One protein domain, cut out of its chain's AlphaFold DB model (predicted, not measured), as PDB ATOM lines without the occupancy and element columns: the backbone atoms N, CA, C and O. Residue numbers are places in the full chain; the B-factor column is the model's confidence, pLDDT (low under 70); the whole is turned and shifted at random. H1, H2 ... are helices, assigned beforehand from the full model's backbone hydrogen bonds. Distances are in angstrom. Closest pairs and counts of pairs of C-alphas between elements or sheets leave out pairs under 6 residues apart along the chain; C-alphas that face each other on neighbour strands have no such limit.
ATOM      1  N   ASN A 460      10.367 134.083  58.471       89.50
ATOM      2  CA  ASN A 460      10.755 135.498  58.533       89.50
ATOM      3  C   ASN A 460      12.277 135.705  58.390       89.50
ATOM      4  O   ASN A 460      12.711 136.696  57.807       89.50
ATOM      5  N   LEU A 461      13.096 134.775  58.900       90.31
ATOM      6  CA  LEU A 461      14.556 134.825  58.758       90.31
ATOM      7  C   LEU A 461      14.985 134.416  57.342       90.31
ATOM      8  O   LEU A 461      15.867 135.054  56.771       90.31
ATOM      9  N   THR A 462      14.338 133.405  56.759       91.44
ATOM     10  CA  THR A 462      14.540 133.015  55.357       91.44
ATOM     11  C   THR A 462      14.205 134.166  54.409       91.44
ATOM     12  O   THR A 462      15.056 134.549  53.610       91.44
ATOM     13  N   GLN A 463      13.034 134.791  54.559       91.69
ATOM     14  CA  GLN A 463      12.614 135.933  53.745       91.69
ATOM     15  C   GLN A 463      13.543 137.141  53.924       91.69
ATOM     16  O   GLN A 463      14.028 137.694  52.938       91.69
ATOM     17  N   ALA A 464      13.914 137.494  55.161       89.88
ATOM     18  CA  ALA A 464      14.902 138.548  55.405       89.88
ATOM     19  C   ALA A 464      16.278 138.241  54.772       89.88
ATOM     20  O   ALA A 464      16.942 139.151  54.274       89.88
ATOM     21  N   THR A 465      16.700 136.972  54.745       92.19
ATOM     22  CA  THR A 465      17.969 136.540  54.132       92.19
ATOM     23  C   THR A 465      17.912 136.609  52.604       92.19
ATOM     24  O   THR A 465      18.869 137.074  51.978       92.19
ATOM     25  N   LEU A 466      16.790 136.218  51.995       92.62
ATOM     26  CA  LEU A 466      16.553 136.330  50.552       92.62
ATOM     27  C   LEU A 466      16.487 137.796  50.105       92.62
ATOM     28  O   LEU A 466      17.216 138.184  49.195       92.62
ATOM     29  N   LEU A 467      15.722 138.636  50.808       91.50
ATOM     30  CA  LEU A 467      15.652 140.084  50.573       91.50
ATOM     31  C   LEU A 467      17.026 140.754  50.716       91.50
ATOM     32  O   LEU A 467      17.435 141.534  49.855       91.50
ATOM     33  N   GLN A 468      17.789 140.420  51.764       91.75
ATOM     34  CA  GLN A 468      19.145 140.948  51.929       91.75
ATOM     35  C   GLN A 468      20.098 140.448  50.830       91.75
ATOM     36  O   GLN A 468      21.052 141.147  50.491       91.75
ATOM     37  N   SER A 469      19.863 139.260  50.269       93.75
ATOM     38  CA  SER A 469      20.630 138.741  49.133       93.75
ATOM     39  C   SER A 469      20.286 139.497  47.850       93.75
ATOM     40  O   SER A 469      21.194 140.005  47.198       93.75
ATOM     41  N   LEU A 470      18.997 139.692  47.553       94.38
ATOM     42  CA  LEU A 470      18.512 140.481  46.416       94.38
ATOM     43  C   LEU A 470      19.093 141.908  46.426       94.38
ATOM     44  O   LEU A 470      19.635 142.365  45.423       94.38
ATOM     45  N   LEU A 471      19.091 142.576  47.585       90.94
ATOM     46  CA  LEU A 471      19.639 143.932  47.761       90.94
ATOM     47  C   LEU A 471      21.182 144.016  47.714       90.94
ATOM     48  O   LEU A 471      21.732 145.122  47.643       90.94
ATOM     49  N   LYS A 472      21.891 142.879  47.758       93.12
ATOM     50  CA  LYS A 472      23.351 142.779  47.559       93.12
ATOM     51  C   LYS A 472      23.739 142.469  46.112       93.12
ATOM     52  O   LYS A 472      24.883 142.730  45.745       93.12
ATOM     53  N   VAL A 473      22.837 141.908  45.306       94.81
ATOM     54  CA  VAL A 473      23.107 141.591  43.897       94.81
ATOM     55  C   VAL A 473      23.252 142.895  43.102       94.81
ATOM     56  O   VAL A 473      22.447 143.817  43.225       94.81
ATOM     57  N   GLN A 474      24.329 142.990  42.323       94.69
ATOM     58  CA  GLN A 474      24.685 144.150  41.509       94.69
ATOM     59  C   GLN A 474      25.500 143.685  40.298       94.69
ATOM     60  O   GLN A 474      26.288 142.742  40.416       94.69
ATOM     61  N   SER A 475      25.345 144.358  39.154       94.50
ATOM     62  CA  SER A 475      26.128 144.033  37.961       94.50
ATOM     63  C   SER A 475      27.621 144.264  38.182       94.50
ATOM     64  O   SER A 475      28.048 145.318  38.656       94.50
ATOM     65  N   LYS A 476      28.431 143.274  37.788       92.00
ATOM     66  CA  LYS A 476      29.899 143.308  37.906       92.00
ATOM     67  C   LYS A 476      30.525 144.380  37.006       92.00
ATOM     68  O   LYS A 476      31.616 144.867  37.299       92.00
ATOM     69  N   SER A 477      29.864 144.725  35.897       91.62
ATOM     70  CA  SER A 477      30.295 145.779  34.978       91.62
ATOM     71  C   SER A 477      29.151 146.275  34.078       91.62
ATOM     72  O   SER A 477      28.038 145.753  34.109       91.62
ATOM     73  N   HIS A 478      29.431 147.268  33.229       88.75
ATOM     74  CA  HIS A 478      28.502 147.749  32.195       88.75
ATOM     75  C   HIS A 478      28.445 146.845  30.944       88.75
ATOM     76  O   HIS A 478      27.872 147.235  29.928       88.75
ATOM     77  N   LYS A 479      29.045 145.646  30.983       89.81
ATOM     78  CA  LYS A 479      28.852 144.618  29.952       89.81
ATOM     79  C   LYS A 479      27.416 144.107  29.935       89.81
ATOM     80  O   LYS A 479      26.716 144.168  30.946       89.81
ATOM     81  N   LEU A 480      26.999 143.589  28.788       89.75
ATOM     82  CA  LEU A 480      25.634 143.122  28.581       89.75
ATOM     83  C   LEU A 480      25.397 141.767  29.258       89.75
ATOM     84  O   LEU A 480      24.370 141.556  29.892       89.75
ATOM     85  N   GLU A 481      26.404 140.899  29.213       91.81
ATOM     86  CA  GLU A 481      26.416 139.576  29.833       91.81
ATOM     87  C   GLU A 481      26.398 139.683  31.368       91.81
ATOM     88  O   GLU A 481      25.597 139.022  32.024       91.81
ATOM     89  N   ASP A 482      27.205 140.588  31.945       94.88
ATOM     90  CA  ASP A 482      27.202 140.851  33.393       94.88
ATOM     91  C   ASP A 482      25.843 141.405  33.873       94.88
ATOM     92  O   ASP A 482      25.376 141.022  34.948       94.88
ATOM     93  N   GLN A 483      25.184 142.267  33.082       95.25
ATOM     94  CA  GLN A 483      23.827 142.753  33.372       95.25
ATOM     95  C   GLN A 483      22.795 141.614  33.300       95.25
ATOM     96  O   GLN A 483      21.969 141.481  34.200       95.25
ATOM     97  N   LEU A 484      22.860 140.778  32.261       94.62
ATOM     98  CA  LEU A 484      21.913 139.688  32.006       94.62
ATOM     99  C   LEU A 484      21.970 138.599  33.089       94.62
ATOM    100  O   LEU A 484      20.932 138.200  33.619       94.62
ATOM    101  N   ASP A 485      23.172 138.176  33.484       95.31
ATOM    102  CA  ASP A 485      23.362 137.239  34.599       95.31
ATOM    103  C   ASP A 485      22.846 137.822  35.925       95.31
ATOM    104  O   ASP A 485      22.246 137.113  36.732       95.31
ATOM    105  N   THR A 486      23.034 139.129  36.144       96.62
ATOM    106  CA  THR A 486      22.547 139.831  37.344       96.62
ATOM    107  C   THR A 486      21.021 139.811  37.416       96.62
ATOM    108  O   THR A 486      20.468 139.462  38.458       96.62
ATOM    109  N   VAL A 487      20.337 140.116  36.309       96.75
ATOM    110  CA  VAL A 487      18.865 140.090  36.227       96.75
ATOM    111  C   VAL A 487      18.320 138.686  36.475       96.75
ATOM    112  O   VAL A 487      17.404 138.525  37.274       96.75
ATOM    113  N   ARG A 488      18.932 137.651  35.890       95.94
ATOM    114  CA  ARG A 488      18.537 136.249  36.118       95.94
ATOM    115  C   ARG A 488      18.682 135.820  37.575       95.94
ATOM    116  O   ARG A 488      17.811 135.133  38.105       95.94
ATOM    117  N   ILE A 489      19.752 136.243  38.250       95.62
ATOM    118  CA  ILE A 489      19.923 136.009  39.692       95.62
ATOM    119  C   ILE A 489      18.824 136.731  40.489       95.62
ATOM    120  O   ILE A 489      18.272 136.146  41.419       95.62
ATOM    121  N   MET A 490      18.471 137.966  40.117       96.06
ATOM    122  CA  MET A 490      17.384 138.711  40.763       96.06
ATOM    123  C   MET A 490      16.015 138.043  40.560       96.06
ATOM    124  O   MET A 490      15.297 137.879  41.540       96.06
ATOM    125  N   ILE A 491      15.680 137.587  39.346       95.38
ATOM    126  CA  ILE A 491      14.429 136.864  39.038       95.38
ATOM    127  C   ILE A 491      14.311 135.588  39.888       95.38
ATOM    128  O   ILE A 491      13.314 135.392  40.579       95.38
ATOM    129  N   ASN A 492      15.365 134.765  39.928       93.38
ATOM    130  CA  ASN A 492      15.388 133.536  40.732       93.38
ATOM    131  C   ASN A 492      15.226 133.801  42.243       93.38
ATOM    132  O   ASN A 492      14.597 133.011  42.951       93.38
ATOM    133  N   LEU A 493      15.775 134.914  42.746       93.31
ATOM    134  CA  LEU A 493      15.572 135.343  44.131       93.31
ATOM    135  C   LEU A 493      14.142 135.844  44.367       93.31
ATOM    136  O   LEU A 493      13.553 135.475  45.376       93.31
ATOM    137  N   VAL A 494      13.565 136.622  43.445       93.31
ATOM    138  CA  VAL A 494      12.179 137.113  43.539       93.31
ATOM    139  C   VAL A 494      11.177 135.956  43.548       93.31
ATOM    140  O   VAL A 494      10.319 135.939  44.419       93.31
ATOM    141  N   HIS A 495      11.350 134.921  42.717       90.56
ATOM    142  CA  HIS A 495      10.534 133.693  42.782       90.56
ATOM    143  C   HIS A 495      10.637 132.917  44.111       90.56
ATOM    144  O   HIS A 495       9.814 132.043  44.373       90.56
ATOM    145  N   SER A 496      11.656 133.191  44.931       88.88
ATOM    146  CA  SER A 496      11.836 132.575  46.256       88.88
ATOM    147  C   SER A 496      11.285 133.446  47.397       88.88
ATOM    148  O   SER A 496      11.185 132.984  48.538       88.88
ATOM    149  N   ILE A 497      10.971 134.711  47.114       89.38
ATOM    150  CA  ILE A 497      10.513 135.707  48.086       89.38
ATOM    151  C   ILE A 497       8.978 135.740  48.104       89.38
ATOM    152  O   ILE A 497       8.339 135.506  47.085       89.38
ATOM    153  N   SER A 498       8.378 135.995  49.267       83.44
ATOM    154  CA  SER A 498       6.919 136.075  49.411       83.44
ATOM    155  C   SER A 498       6.358 137.440  48.992       83.44
ATOM    156  O   SER A 498       6.946 138.480  49.294       83.44
ATOM    157  N   ASP A 499       5.196 137.445  48.331       78.06
ATOM    158  CA  ASP A 499       4.561 138.646  47.751       78.06
ATOM    159  C   ASP A 499       4.269 139.762  48.783       78.06
ATOM    160  O   ASP A 499       4.197 140.946  48.450       78.06
ATOM    161  N   ASP A 500       4.145 139.409  50.065       73.88
ATOM    162  CA  ASP A 500       3.878 140.333  51.174       73.88
ATOM    163  C   ASP A 500       5.067 141.242  51.546       73.88
ATOM    164  O   ASP A 500       4.907 142.200  52.305       73.88
ATOM    165  N   CYS A 501       6.255 140.996  50.986       75.00
ATOM    166  CA  CYS A 501       7.480 141.745  51.281       75.00
ATOM    167  C   CYS A 501       7.506 143.204  50.775       75.00
ATOM    168  O   CYS A 501       8.398 143.966  51.159       75.00
ATOM    169  N   GLY A 502       6.576 143.605  49.899       78.56
ATOM    170  CA  GLY A 502       6.465 144.979  49.390       78.56
ATOM    171  C   GLY A 502       7.487 145.390  48.316       78.56
ATOM    172  O   GLY A 502       7.626 146.585  48.040       78.56
ATOM    173  N   LEU A 503       8.187 144.435  47.686       83.12
ATOM    174  CA  LEU A 503       9.154 144.694  46.600       83.12
ATOM    175  C   LEU A 503       8.550 145.409  45.378       83.12
ATOM    176  O   LEU A 503       9.270 146.102  44.659       83.12
ATOM    177  N   ASP A 504       7.240 145.290  45.171       87.38
ATOM    178  CA  ASP A 504       6.525 145.867  44.031       87.38
ATOM    179  C   ASP A 504       6.374 147.394  44.099       87.38
ATOM    180  O   ASP A 504       6.014 148.033  43.108       87.38
ATOM    181  N   GLY A 505       6.686 148.022  45.238       85.75
ATOM    182  CA  GLY A 505       6.700 149.477  45.351       85.75
ATOM    183  C   GLY A 505       7.677 150.111  44.354       85.75
ATOM    184  O   GLY A 505       8.859 149.779  44.345       85.75
ATOM    185  N   LEU A 506       7.217 151.080  43.553       84.00
ATOM    186  CA  LEU A 506       7.994 151.710  42.470       84.00
ATOM    187  C   LEU A 506       9.411 152.159  42.885       84.00
ATOM    188  O   LEU A 506      10.350 152.019  42.108       84.00
ATOM    189  N   VAL A 507       9.585 152.651  44.116       85.94
ATOM    190  CA  VAL A 507      10.897 153.049  44.661       85.94
ATOM    191  C   VAL A 507      11.835 151.845  44.841       85.94
ATOM    192  O   VAL A 507      13.021 151.954  44.539       85.94
ATOM    193  N   MET A 508      11.323 150.691  45.276       87.06
ATOM    194  CA  MET A 508      12.092 149.443  45.356       87.06
ATOM    195  C   MET A 508      12.456 148.946  43.955       87.06
ATOM    196  O   MET A 508      13.625 148.656  43.704       87.06
ATOM    197  N   GLN A 509      11.501 148.950  43.016       89.31
ATOM    198  CA  GLN A 509      11.765 148.594  41.617       89.31
ATOM    199  C   GLN A 509      12.883 149.463  41.000       89.31
ATOM    200  O   GLN A 509      13.811 148.946  40.379       89.31
ATOM    201  N   GLN A 510      12.855 150.779  41.238       86.25
ATOM    202  CA  GLN A 510      13.907 151.712  40.810       86.25
ATOM    203  C   GLN A 510      15.265 151.432  41.470       86.25
ATOM    204  O   GLN A 510      16.288 151.455  40.785       86.25
ATOM    205  N   GLN A 511      15.294 151.146  42.777       88.31
ATOM    206  CA  GLN A 511      16.532 150.808  43.488       88.31
ATOM    207  C   GLN A 511      17.163 149.511  42.966       88.31
ATOM    208  O   GLN A 511      18.385 149.444  42.857       88.31
ATOM    209  N   ILE A 512      16.359 148.504  42.610       92.06
ATOM    210  CA  ILE A 512      16.846 147.264  41.989       92.06
ATOM    211  C   ILE A 512      17.371 147.533  40.567       92.06
ATOM    212  O   ILE A 512      18.471 147.088  40.232       92.06
ATOM    213  N   ALA A 513      16.662 148.331  39.759       91.62
ATOM    214  CA  ALA A 513      17.114 148.725  38.421       91.62
ATOM    215  C   ALA A 513      18.469 149.452  38.425       91.62
ATOM    216  O   ALA A 513      19.312 149.170  37.572       91.62
ATOM    217  N   ASP A 514      18.719 150.328  39.402       91.25
ATOM    218  CA  ASP A 514      20.005 151.021  39.566       91.25
ATOM    219  C   ASP A 514      21.181 150.048  39.796       91.25
ATOM    220  O   ASP A 514      22.281 150.259  39.280       91.25
ATOM    221  N   ARG A 515      20.944 148.919  40.486       92.19
ATOM    222  CA  ARG A 515      21.956 147.861  40.685       92.19
ATOM    223  C   ARG A 515      22.240 147.033  39.430       92.19
ATOM    224  O   ARG A 515      23.300 146.412  39.354       92.19
ATOM    225  N   ILE A 516      21.333 147.026  38.456       94.69
ATOM    226  CA  ILE A 516      21.570 146.423  37.139       94.69
ATOM    227  C   ILE A 516      22.297 147.447  36.263       94.69
ATOM    228  O   ILE A 516      23.452 147.241  35.892       94.69
ATOM    229  N   HIS A 517      21.626 148.563  35.959       93.56
ATOM    230  CA  HIS A 517      22.180 149.731  35.275       93.56
ATOM    231  C   HIS A 517      21.180 150.906  35.361       93.56
ATOM    232  O   HIS A 517      20.014 150.721  35.000       93.56
ATOM    233  N   PRO A 518      21.615 152.154  35.642       88.94
ATOM    234  CA  PRO A 518      20.739 153.340  35.681       88.94
ATOM    235  C   PRO A 518      19.875 153.605  34.427       88.94
ATOM    236  O   PRO A 518      18.949 154.411  34.468       88.94
ATOM    237  N   ARG A 519      20.147 152.922  33.302       89.56
ATOM    238  CA  ARG A 519      19.398 153.046  32.039       89.56
ATOM    239  C   ARG A 519      18.019 152.382  32.088       89.56
ATOM    240  O   ARG A 519      17.180 152.679  31.246       89.56
ATOM    241  N   PHE A 520      17.778 151.520  33.078       90.06
ATOM    242  CA  PHE A 520      16.498 150.835  33.268       90.06
ATOM    243  C   PHE A 520      15.526 151.598  34.180       90.06
ATOM    244  O   PHE A 520      14.325 151.341  34.135       90.06
ATOM    245  N   ILE A 521      15.991 152.613  34.922       84.88
ATOM    246  CA  ILE A 521      15.126 153.474  35.750       84.88
ATOM    247  C   ILE A 521      14.039 154.175  34.894       84.88
ATOM    248  O   ILE A 521      12.864 154.105  35.269       84.88
ATOM    249  N   PRO A 522      14.344 154.764  33.712       77.06
ATOM    250  CA  PRO A 522      13.318 155.308  32.816       77.06
ATOM    251  C   PRO A 522      12.417 154.242  32.174       77.06
ATOM    252  O   PRO A 522      11.281 154.552  31.818       77.06
ATOM    253  N   VAL A 523      12.898 153.001  32.018       80.31
ATOM    254  CA  VAL A 523      12.113 151.887  31.453       80.31
ATOM    255  C   VAL A 523      11.002 151.494  32.424       80.31
ATOM    256  O   VAL A 523       9.832 151.518  32.041       80.31
ATOM    257  N   ILE A 524      11.347 151.260  33.696       80.25
ATOM    258  CA  ILE A 524      10.375 150.993  34.768       80.25
ATOM    259  C   ILE A 524       9.402 152.171  34.923       80.25
ATOM    260  O   ILE A 524       8.189 151.968  34.939       80.25
ATOM    261  N   TRP A 525       9.896 153.415  34.945       77.44
ATOM    262  CA  TRP A 525       9.040 154.605  35.064       77.44
ATOM    263  C   TRP A 525       8.014 154.744  33.926       77.44
ATOM    264  O   TRP A 525       6.875 155.149  34.168       77.44
ATOM    265  N   ARG A 526       8.410 154.402  32.691       75.31
ATOM    266  CA  ARG A 526       7.553 154.465  31.495       75.31
ATOM    267  C   ARG A 526       6.544 153.317  31.428       75.31
ATOM    268  O   ARG A 526       5.464 153.504  30.876       75.31
ATOM    269  N   ARG A 527       6.899 152.136  31.939       76.75
ATOM    270  CA  ARG A 527       6.074 150.918  31.851       76.75
ATOM    271  C   ARG A 527       5.122 150.752  33.029       76.75
ATOM    272  O   ARG A 527       3.994 150.330  32.805       76.75
ATOM    273  N   ARG A 528       5.537 151.157  34.236       75.81
ATOM    274  CA  ARG A 528       4.766 151.050  35.491       75.81
ATOM    275  C   ARG A 528       4.222 149.638  35.730       75.81
ATOM    276  O   ARG A 528       3.061 149.473  36.095       75.81
ATOM    277  N   SER A 529       5.088 148.655  35.502       84.69
ATOM    278  CA  SER A 529       4.840 147.240  35.754       84.69
ATOM    279  C   SER A 529       4.345 147.003  37.179       84.69
ATOM    280  O   SER A 529       4.811 147.640  38.133       84.69
ATOM    281  N   ALA A 530       3.361 146.116  37.306       84.25
ATOM    282  CA  ALA A 530       2.620 145.909  38.544       84.25
ATOM    283  C   ALA A 530       3.484 145.255  39.627       84.25
ATOM    284  O   ALA A 530       3.271 145.527  40.806       84.25
ATOM    285  N   THR A 531       4.466 144.441  39.223       90.69
ATOM    286  CA  THR A 531       5.386 143.745  40.127       90.69
ATOM    287  C   THR A 531       6.853 143.980  39.777       90.69
ATOM    288  O   THR A 531       7.207 144.352  38.653       90.69
ATOM    289  N   LEU A 532       7.741 143.719  40.742       90.62
ATOM    290  CA  LEU A 532       9.183 143.682  40.501       90.62
ATOM    291  C   LEU A 532       9.560 142.575  39.505       90.62
ATOM    292  O   LEU A 532      10.478 142.776  38.711       90.62
ATOM    293  N   LEU A 533       8.860 141.435  39.526       93.12
ATOM    294  CA  LEU A 533       9.106 140.327  38.600       93.12
ATOM    295  C   LEU A 533       8.889 140.765  37.145       93.12
ATOM    296  O   LEU A 533       9.813 140.654  36.347       93.12
ATOM    297  N   GLU A 534       7.734 141.363  36.835       91.06
ATOM    298  CA  GLU A 534       7.412 141.880  35.494       91.06
ATOM    299  C   GLU A 534       8.444 142.934  35.032       91.06
ATOM    300  O   GLU A 534       8.910 142.919  33.890       91.06
ATOM    301  N   SER A 535       8.870 143.814  35.948       91.75
ATOM    302  CA  SER A 535       9.945 144.784  35.700       91.75
ATOM    303  C   SER A 535      11.293 144.122  35.376       91.75
ATOM    304  O   SER A 535      12.021 144.617  34.514       91.75
ATOM    305  N   LEU A 536      11.648 143.016  36.036       94.75
ATOM    306  CA  LEU A 536      12.896 142.285  35.785       94.75
ATOM    307  C   LEU A 536      12.837 141.454  34.497       94.75
ATOM    308  O   LEU A 536      13.802 141.470  33.737       94.75
ATOM    309  N   GLU A 537      11.718 140.783  34.217       94.56
ATOM    310  CA  GLU A 537      11.485 140.029  32.977       94.56
ATOM    311  C   GLU A 537      11.602 140.938  31.744       94.56
ATOM    312  O   GLU A 537      12.294 140.602  30.781       94.56
ATOM    313  N   LEU A 538      11.023 142.144  31.804       91.06
ATOM    314  CA  LEU A 538      11.160 143.157  30.753       91.06
ATOM    315  C   LEU A 538      12.620 143.605  30.548       91.06
ATOM    316  O   LEU A 538      13.046 143.853  29.413       91.06
ATOM    317  N   ILE A 539      13.391 143.735  31.631       92.88
ATOM    318  CA  ILE A 539      14.816 144.067  31.543       92.88
ATOM    319  C   ILE A 539      15.600 142.882  30.957       92.88
ATOM    320  O   ILE A 539      16.480 143.116  30.129       92.88
ATOM    321  N   GLU A 540      15.268 141.629  31.297       94.69
ATOM    322  CA  GLU A 540      15.907 140.456  30.682       94.69
ATOM    323  C   GLU A 540      15.632 140.397  29.174       94.69
ATOM    324  O   GLU A 540      16.564 140.199  28.399       94.69
ATOM    325  N   GLU A 541      14.391 140.640  28.743       90.31
ATOM    326  CA  GLU A 541      14.019 140.696  27.322       90.31
ATOM    327  C   GLU A 541      14.804 141.779  26.568       90.31
ATOM    328  O   GLU A 541      15.367 141.535  25.498       90.31
ATOM    329  N   THR A 542      14.914 142.969  27.169       87.69
ATOM    330  CA  THR A 542      15.685 144.087  26.604       87.69
ATOM    331  C   THR A 542      17.166 143.715  26.452       87.69
ATOM    332  O   THR A 542      17.756 143.926  25.393       87.69
ATOM    333  N   LEU A 543      17.764 143.110  27.484       91.00
ATOM    334  CA  LEU A 543      19.161 142.659  27.476       91.00
ATOM    335  C   LEU A 543      19.409 141.505  26.493       91.00
ATOM    336  O   LEU A 543      20.494 141.419  25.918       91.00
ATOM    337  N   ARG A 544      18.423 140.625  26.294       89.88
ATOM    338  CA  ARG A 544      18.489 139.510  25.342       89.88
ATOM    339  C   ARG A 544      18.428 140.007  23.902       89.88
ATOM    340  O   ARG A 544      19.299 139.645  23.118       89.88
ATOM    341  N   THR A 545      17.496 140.911  23.598       79.81
ATOM    342  CA  THR A 545      17.388 141.559  22.279       79.81
ATOM    343  C   THR A 545      18.690 142.283  21.917       79.81
ATOM    344  O   THR A 545      19.243 142.060  20.846       79.81
ATOM    345  N   GLU A 546      19.258 143.070  22.842       81.62
ATOM    346  CA  GLU A 546      20.549 143.747  22.629       81.62
ATOM    347  C   GLU A 546      21.715 142.763  22.382       81.62
ATOM    348  O   GLU A 546      22.668 143.096  21.672       81.62
ATOM    349  N   LEU A 547      21.663 141.547  22.944       83.56
ATOM    350  CA  LEU A 547      22.699 140.523  22.765       83.56
ATOM    351  C   LEU A 547      22.538 139.796  21.423       83.56
ATOM    352  O   LEU A 547      23.530 139.503  20.750       83.56
ATOM    353  N   GLU A 548      21.299 139.543  21.009       78.94
ATOM    354  CA  GLU A 548      20.959 139.024  19.684       78.94
ATOM    355  C   GLU A 548      21.357 140.024  18.587       78.94
ATOM    356  O   GLU A 548      22.044 139.638  17.643       78.94
ATOM    357  N   ASP A 549      21.085 141.321  18.760       76.00
ATOM    358  CA  ASP A 549      21.547 142.377  17.849       76.00
ATOM    359  C   ASP A 549      23.080 142.420  17.744       76.00
ATOM    360  O   ASP A 549      23.636 142.395  16.643       76.00
ATOM    361  N   VAL A 550      23.798 142.431  18.875       76.19
ATOM    362  CA  VAL A 550      25.274 142.441  18.880       76.19
ATOM    363  C   VAL A 550      25.850 141.183  18.221       76.19
ATOM    364  O   VAL A 550      26.806 141.279  17.445       76.19
TER     365      VAL A 550
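This is residues 460 to 550 of the 841 residues of an uncharacterized protein of Pristionchus pacificus (UniProt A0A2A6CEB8). What does the model look like? The longest helix, H5, lies side by side with H2, running opposite ways; H1 overlaps one end of H2 and prolongs the body there, while H3 and H4 fold back on each other as a hairpin at one side. What is it made of? The printed part has 91 residues with five named helices, H1 to H5 in chain order, and no named strand: the class is all helix. How large is it? It is compact, with a radius of gyration of the C-alphas of 12.6 A, but elongated, spanning 43 by 25 by 18 A.

What touches the longest helix? H5, residues 532 to 550, touches H2, residues 480 to 494, at a shallow tilt of 23 degrees, opposite ways; the closest C-alphas, of Leu 484 and Leu 543, are 6.1 A apart. What else touches H2? H1, residues 460 to 470, forms a hairpin with it at 11 degrees, touching residues 490 to 494 alone; the closest C-alphas, Leu 470 and Met 490, are 6.0 A apart. H3, residues 506 to 516, only just touches residues 483 to 487 of H2 alone, with 3 pairs of C-alphas within 8 A, the closest Gln 483 and Ile 516 at 5.7 A; H2, H3 and H5 are a bundle, a group of three helices. What of the last helix? H4, residues 518 to 527, touches H3 as a hairpin, with closest C-alphas Gln 510 and Ile 521 at 5.5 A. Are the backbones helical? Every O i to N i+4 pair is within hydrogen-bond range in H1, H2 and H5, against 6 of 7 in H3 and 4 of 6 in H4.

How long are the helices? From first to last C-alpha, H5 measures 27.0 A, H2 21.0 A, H3 15.5 A, H4 15.3 A and H1 15.2 A. Where are the anchors? C-alpha 460, where H1 begins, is at (10.755, 135.498, 58.533), and C-alpha 550, where H5 ends, is at (25.274, 142.441, 18.880).

Is anything missing, and which link is long? The printed part has no cut, and the link from H2 to H3, 11 residues, is long. Where is confidence low? No printed residue is under 70, and the mean pLDDT of the printed part is 88.7.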